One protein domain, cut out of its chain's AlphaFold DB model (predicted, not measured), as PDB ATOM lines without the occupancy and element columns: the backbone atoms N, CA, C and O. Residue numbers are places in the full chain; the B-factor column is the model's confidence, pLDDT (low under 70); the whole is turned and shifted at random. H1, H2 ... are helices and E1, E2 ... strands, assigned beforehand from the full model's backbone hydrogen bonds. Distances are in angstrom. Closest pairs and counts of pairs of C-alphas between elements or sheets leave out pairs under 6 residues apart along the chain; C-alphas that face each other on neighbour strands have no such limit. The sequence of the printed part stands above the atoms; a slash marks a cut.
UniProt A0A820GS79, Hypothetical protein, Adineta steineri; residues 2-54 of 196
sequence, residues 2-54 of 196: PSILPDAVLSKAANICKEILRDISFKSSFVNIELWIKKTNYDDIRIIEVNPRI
ATOM      1  N   PRO A   2     216.239 165.767 363.514       76.94
ATOM      2  CA  PRO A   2     215.317 166.901 363.457       76.94
ATOM      3  C   PRO A   2     215.905 168.043 362.625       76.94
ATOM      4  O   PRO A   2     217.111 168.274 362.640       76.94
ATOM      5  N   SER A   3     215.060 168.729 361.867       83.44
ATOM      6  CA  SER A   3     215.490 169.861 361.048       83.44
ATOM      7  C   SER A   3     215.847 171.073 361.919       83.44
ATOM      8  O   SER A   3     215.286 171.241 362.997       83.44
ATOM      9  N   ILE A   4     216.759 171.918 361.432       84.44
ATOM     10  CA  ILE A   4     217.150 173.197 362.056       84.44
ATOM     11  C   ILE A   4     216.300 174.385 361.578       84.44
ATOM     12  O   ILE A   4     216.619 175.533 361.873       84.44
ATOM     13  N   LEU A   5     215.270 174.132 360.764       88.69
ATOM     14  CA  LEU A   5     214.365 175.187 360.316       88.69
ATOM     15  C   LEU A   5     213.599 175.785 361.510       88.69
ATOM     16  O   LEU A   5     213.372 175.078 362.491       88.69
ATOM     17  N   PRO A   6     213.152 177.050 361.418       90.19
ATOM     18  CA  PRO A   6     212.381 177.675 362.488       90.19
ATOM     19  C   PRO A   6     211.112 176.883 362.835       90.19
ATOM     20  O   PRO A   6     210.435 176.367 361.941       90.19
ATOM     21  N   ASP A   7     210.735 176.862 364.115       90.19
ATOM     22  CA  ASP A   7     209.591 176.085 364.623       90.19
ATOM     23  C   ASP A   7     208.271 176.409 363.917       90.19
ATOM     24  O   ASP A   7     207.445 175.522 363.696       90.19
ATOM     25  N   ALA A   8     208.076 177.665 363.508       91.75
ATOM     26  CA  ALA A   8     206.906 178.083 362.740       91.75
ATOM     27  C   ALA A   8     206.835 177.374 361.373       91.75
ATOM     28  O   ALA A   8     205.771 176.906 360.967       91.75
ATOM     29  N   VAL A   9     207.979 177.224 360.697       93.19
ATOM     30  CA  VAL A   9     208.089 176.524 359.407       93.19
ATOM     31  C   VAL A   9     207.845 175.030 359.593       93.19
ATOM     32  O   VAL A   9     207.088 174.429 358.834       93.19
ATOM     33  N   LEU A  10     208.436 174.431 360.632       91.75
ATOM     34  CA  LEU A  10     208.238 173.015 360.957       91.75
ATOM     35  C   LEU A  10     206.785 172.709 361.316       91.75
ATOM     36  O   LEU A  10     206.237 171.701 360.872       91.75
ATOM     37  N   SER A  11     206.146 173.603 362.068       92.56
ATOM     38  CA  SER A  11     204.736 173.492 362.441       92.56
ATOM     39  C   SER A  11     203.826 173.593 361.215       92.56
ATOM     40  O   SER A  11     202.906 172.787 361.066       92.56
ATOM     41  N   LYS A  12     204.112 174.523 360.293       94.19
ATOM     42  CA  LYS A  12     203.389 174.652 359.019       94.19
ATOM     43  C   LYS A  12     203.553 173.405 358.146       94.19
ATOM     44  O   LYS A  12     202.555 172.854 357.688       94.19
ATOM     45  N   ALA A  13     204.782 172.915 357.977       94.94
ATOM     46  CA  ALA A  13     205.060 171.672 357.257       94.94
ATOM     47  C   ALA A  13     204.315 170.475 357.875       94.94
ATOM     48  O   ALA A  13     203.688 169.696 357.159       94.94
ATOM     49  N   ALA A  14     204.322 170.352 359.207       93.19
ATOM     50  CA  ALA A  14     203.608 169.291 359.910       93.19
ATOM     51  C   ALA A  14     202.088 169.359 359.691       93.19
ATOM     52  O   ALA A  14     201.454 168.315 359.542       93.19
ATOM     53  N   ASN A  15     201.503 170.560 359.651       95.25
ATOM     54  CA  ASN A  15     200.077 170.739 359.377       95.25
ATOM     55  C   ASN A  15     199.720 170.341 357.939       95.25
ATOM     56  O   ASN A  15     198.797 169.551 357.766       95.25
ATOM     57  N   ILE A  16     200.506 170.768 356.943       95.31
ATOM     58  CA  ILE A  16     200.331 170.358 355.536       95.31
ATOM     59  C   ILE A  16     200.369 168.826 355.412       95.31
ATOM     60  O   ILE A  16     199.498 168.221 354.786       95.31
ATOM     61  N   CYS A  17     201.341 168.173 356.057       94.62
ATOM     62  CA  CYS A  17     201.429 166.712 356.070       94.62
ATOM     63  C   CYS A  17     200.196 166.060 356.713       94.62
ATOM     64  O   CYS A  17     199.681 165.079 356.183       94.62
ATOM     65  N   LYS A  18     199.706 166.584 357.846       92.94
ATOM     66  CA  LYS A  18     198.507 166.054 358.522       92.94
ATOM     67  C   LYS A  18     197.253 166.190 357.663       92.94
ATOM     68  O   LYS A  18     196.459 165.253 357.634       92.94
ATOM     69  N   GLU A  19     197.079 167.324 356.990       94.38
ATOM     70  CA  GLU A  19     195.943 167.569 356.094       94.38
ATOM     71  C   GLU A  19     195.929 166.556 354.951       94.38
ATOM     72  O   GLU A  19     194.952 165.827 354.801       94.38
ATOM     73  N   ILE A  20     197.052 166.387 354.248       93.38
ATOM     74  CA  ILE A  20     197.144 165.415 353.152       93.38
ATOM     75  C   ILE A  20     196.915 163.978 353.625       93.38
ATOM     76  O   ILE A  20     196.199 163.227 352.966       93.38
ATOM     77  N   LEU A  21     197.462 163.584 354.779       93.00
ATOM     78  CA  LEU A  21     197.227 162.243 355.328       93.00
ATOM     79  C   LEU A  21     195.758 162.012 355.698       93.00
ATOM     80  O   LEU A  21     195.257 160.898 355.529       93.00
ATOM     81  N   ARG A  22     195.066 163.053 356.177       91.75
ATOM     82  CA  ARG A  22     193.627 162.999 356.446       91.75
ATOM     83  C   ARG A  22     192.837 162.860 355.149       91.75
ATOM     84  O   ARG A  22     191.951 162.011 355.079       91.75
ATOM     85  N   ASP A  23     193.184 163.646 354.136       92.44
ATOM     86  CA  ASP A  23     192.460 163.698 352.866       92.44
ATOM     87  C   ASP A  23     192.581 162.384 352.081       92.44
ATOM     88  O   ASP A  23     191.587 161.892 351.548       92.44
ATOM     89  N   ILE A  24     193.751 161.733 352.101       89.19
ATOM     90  CA  ILE A  24     193.927 160.396 351.501       89.19
ATOM     91  C   ILE A  24     193.416 159.256 352.400       89.19
ATOM     92  O   ILE A  24     193.608 158.082 352.082       89.19
ATOM     93  N   SER A  25     192.777 159.577 353.532       88.06
ATOM     94  CA  SER A  25     192.266 158.605 354.506       88.06
ATOM     95  C   SER A  25     193.329 157.603 354.979       88.06
ATOM     96  O   SER A  25     193.048 156.410 355.137       88.06
ATOM     97  N   PHE A  26     194.559 158.067 355.214       84.62
ATOM     98  CA  PHE A  26     195.649 157.213 355.682       84.62
ATOM     99  C   PHE A  26     195.460 156.860 357.161       84.62
ATOM    100  O   PHE A  26     195.498 157.737 358.021       84.62
ATOM    101  N   LYS A  27     195.240 155.575 357.476       77.00
ATOM    102  CA  LYS A  27     194.836 155.152 358.834       77.00
ATOM    103  C   LYS A  27     195.922 154.461 359.653       77.00
ATOM    104  O   LYS A  27     195.988 154.676 360.859       77.00
ATOM    105  N   SER A  28     196.727 153.583 359.050       78.62
ATOM    106  CA  SER A  28     197.511 152.613 359.837       78.62
ATOM    107  C   SER A  28     198.816 152.201 359.159       78.62
ATOM    108  O   SER A  28     198.946 151.085 358.671       78.62
ATOM    109  N   SER A  29     199.791 153.108 359.122       83.69
ATOM    110  CA  SER A  29     201.193 152.811 358.793       83.69
ATOM    111  C   SER A  29     202.065 154.024 359.141       83.69
ATOM    112  O   SER A  29     201.563 155.079 359.536       83.69
ATOM    113  N   PHE A  30     203.376 153.888 358.971       87.38
ATOM    114  CA  PHE A  30     204.276 155.031 358.870       87.38
ATOM    115  C   PHE A  30     204.337 155.526 357.425       87.38
ATOM    116  O   PHE A  30     204.185 154.757 356.475       87.38
ATOM    117  N   VAL A  31     204.615 156.813 357.265       88.81
ATOM    118  CA  VAL A  31     204.715 157.471 355.966       88.81
ATOM    119  C   VAL A  31     206.039 158.220 355.869       88.81
ATOM    120  O   VAL A  31     206.488 158.836 356.836       88.81
ATOM    121  N   ASN A  32     206.663 158.165 354.698       91.00
ATOM    122  CA  ASN A  32     207.764 159.035 354.315       91.00
ATOM    123  C   ASN A  32     207.210 160.106 353.377       91.00
ATOM    124  O   ASN A  32     206.694 159.777 352.310       91.00
ATOM    125  N   ILE A  33     207.299 161.368 353.786       92.44
ATOM    126  CA  ILE A  33     206.827 162.510 353.002       92.44
ATOM    127  C   ILE A  33     208.037 163.358 352.638       92.44
ATOM    128  O   ILE A  33     208.778 163.791 353.522       92.44
ATOM    129  N   GLU A  34     208.216 163.600 351.345       93.94
ATOM    130  CA  GLU A  34     209.276 164.454 350.822       93.94
ATOM    131  C   GLU A  34     208.712 165.841 350.526       93.94
ATOM    132  O   GLU A  34     207.702 165.993 349.834       93.94
ATOM    133  N   LEU A  35     209.362 166.858 351.088       95.06
ATOM    134  CA  LEU A  35     208.929 168.247 351.026       95.06
ATOM    135  C   LEU A  35     210.007 169.101 350.366       95.06
ATOM    136  O   LEU A  35     211.196 168.946 350.645       95.06
ATOM    137  N   TRP A  36     209.577 170.067 349.564       94.88
ATOM    138  CA  TRP A  36     210.403 171.182 349.128       94.88
ATOM    139  C   TRP A  36     209.992 172.444 349.878       94.88
ATOM    140  O   TRP A  36     208.814 172.794 349.902       94.88
ATOM    141  N   ILE A  37     210.963 173.125 350.485       93.69
ATOM    142  CA  ILE A  37     210.751 174.378 351.213       93.69
ATOM    143  C   ILE A  37     211.640 175.437 350.574       93.69
ATOM    144  O   ILE A  37     212.870 175.312 350.569       93.69
ATOM    145  N   LYS A  38     211.030 176.492 350.033       90.31
ATOM    146  CA  LYS A  38     211.782 177.572 349.395       90.31
ATOM    147  C   LYS A  38     212.457 178.442 350.458       90.31
ATOM    148  O   LYS A  38     211.797 179.118 351.233       90.31
ATOM    149  N   LYS A  39     213.793 178.482 350.478       84.62
ATOM    150  CA  LYS A  39     214.550 179.212 351.518       84.62
ATOM    151  C   LYS A  39     214.249 180.716 351.569       84.62
ATOM    152  O   LYS A  39     214.225 181.298 352.642       84.62
ATOM    153  N   THR A  40     214.018 181.343 350.415       88.75
ATOM    154  CA  THR A  40     213.704 182.780 350.324       88.75
ATOM    155  C   THR A  40     212.263 183.112 350.694       88.75
ATOM    156  O   THR A  40     211.927 184.278 350.860       88.75
ATOM    157  N   ASN A  41     211.405 182.099 350.793       87.12
ATOM    158  CA  ASN A  41     210.021 182.252 351.186       87.12
ATOM    159  C   ASN A  41     209.561 180.967 351.878       87.12
ATOM    160  O   ASN A  41     209.068 180.048 351.221       87.12
ATOM    161  N   TYR A  42     209.702 180.920 353.202       88.25
ATOM    162  CA  TYR A  42     209.299 179.759 353.995       88.25
ATOM    163  C   TYR A  42     207.789 179.481 353.981       88.25
ATOM    164  O   TYR A  42     207.358 178.468 354.532       88.25
ATOM    165  N   ASP A  43     206.989 180.325 353.322       88.62
ATOM    166  CA  ASP A  43     205.583 180.039 353.076       88.62
ATOM    167  C   ASP A  43     205.322 179.153 351.856       88.62
ATOM    168  O   ASP A  43     204.244 178.555 351.796       88.62
ATOM    169  N   ASP A  44     206.278 179.027 350.928       92.44
ATOM    170  CA  ASP A  44     206.195 178.124 349.772       92.44
ATOM    171  C   ASP A  44     206.761 176.747 350.158       92.44
ATOM    172  O   ASP A  44     207.953 176.457 350.001       92.44
ATOM    173  N   ILE A  45     205.877 175.922 350.728       95.12
ATOM    174  CA  ILE A  45     206.126 174.527 351.098       95.12
ATOM    175  C   ILE A  45     205.323 173.641 350.151       95.12
ATOM    176  O   ILE A  45     204.099 173.759 350.076       95.12
ATOM    177  N   ARG A  46     205.997 172.733 349.446       94.62
ATOM    178  CA  ARG A  46     205.370 171.820 348.484       94.62
ATOM    179  C   ARG A  46     205.654 170.378 348.851       94.62
ATOM    180  O   ARG A  46     206.786 170.041 349.190       94.62
ATOM    181  N   ILE A  47     204.644 169.526 348.730       95.00
ATOM    182  CA  ILE A  47     204.846 168.078 348.769       95.00
ATOM    183  C   ILE A  47     205.389 167.639 347.412       95.00
ATOM    184  O   ILE A  47     204.803 167.961 346.380       95.00
ATOM    185  N   ILE A  48     206.512 166.923 347.426       95.50
ATOM    186  CA  ILE A  48     207.087 166.288 346.237       95.50
ATOM    187  C   ILE A  48     206.543 164.866 346.108       95.50
ATOM    188  O   ILE A  48     206.082 164.474 345.041       95.50
ATOM    189  N   GLU A  49     206.588 164.099 347.200       94.44
ATOM    190  CA  GLU A  49     206.237 162.680 347.193       94.44
ATOM    191  C   GLU A  49     205.667 162.236 348.548       94.44
ATOM    192  O   GLU A  49     206.103 162.692 349.608       94.44
ATOM    193  N   VAL A  50     204.708 161.306 348.515       92.56
ATOM    194  CA  VAL A  50     204.152 160.631 349.695       92.56
ATOM    195  C   VAL A  50     204.289 159.125 349.509       92.56
ATOM    196  O   VAL A  50     203.681 158.537 348.619       92.56
ATOM    197  N   ASN A  51     205.066 158.489 350.381       90.75
ATOM    198  CA  ASN A  51     205.328 157.057 350.355       90.75
ATOM    199  C   ASN A  51     204.750 156.391 351.612       90.75
ATOM    200  O   ASN A  51     205.218 156.700 352.711       90.75
ATOM    201  N   PRO A  52     203.823 155.421 351.506       88.31
ATOM    202  CA  PRO A  52     203.194 154.759 352.654       88.31
ATOM    203  C   PRO A  52     204.093 153.685 353.298       88.31
ATOM    204  O   PRO A  52     203.679 152.552 353.545       88.31
ATOM    205  N   ARG A  53     205.359 154.030 353.535       87.19
ATOM    206  CA  ARG A  53     206.384 153.173 354.133       87.19
ATOM    207  C   ARG A  53     207.325 153.994 355.005       87.19
ATOM    208  O   ARG A  53     207.560 155.175 354.754       87.19
ATOM    209  N   ILE A  54     207.968 153.328 355.961       84.44
ATOM    210  CA  ILE A  54     209.162 153.869 356.619       84.44
ATOM    211  C   ILE A  54     210.259 154.038 355.555       84.44
ATOM    212  O   ILE A  54     210.450 153.171 354.696       84.44
TER     213      ILE A  54
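Overview. This is residues 2 to 54 of the 196 residues of the protein "Hypothetical protein" of Adineta steineri (UniProt A0A820GS79). One helix, H1, lies over one face of a small hairpin of two strands, E1 and E2, with loops joining the parts at either end. The 53 printed residues hold H1, E1 and E2 in that order, a mixed class, and the two-stranded sheet is antiparallel. The whole is only just compact, close to loose, with a radius of gyration of the C-alphas of 11.6 A, and elongated, spanning 34 by 21 by 18 A.

Arrangement. In H1, residues 7 to 23, every O i to N i+4 pair is within hydrogen-bond range. Its closest C-alphas to E1, residues 32 to 37, are those of Cys 17 and Ile 33, 7.5 A apart. Its closest C-alphas to E2, residues 45 to 51, are those of Ala 13 and Ile 45, 6.9 A apart. E1 and E2 form an antiparallel hairpin, their directions at 162 degrees; N 34 and O 49, 2.9 A, and N 46 and O 36, 2.9 A, are within hydrogen-bond range.

Along the chain. H1 begins at C-alpha 7 (209.591, 176.085, 364.623) and is 24.2 A long. E1 measures 15.9 A. E2 measures 17.5 A and ends at C-alpha 51 (205.328, 157.057, 350.355).

Size, cuts and confidence. The C-alphas farthest apart, of Ser 28 and Thr 40, are 35.5 A apart. The printed part has no cut, and both links are short. Mean pLDDT of the printed part is 90.3; no printed residue is under 70.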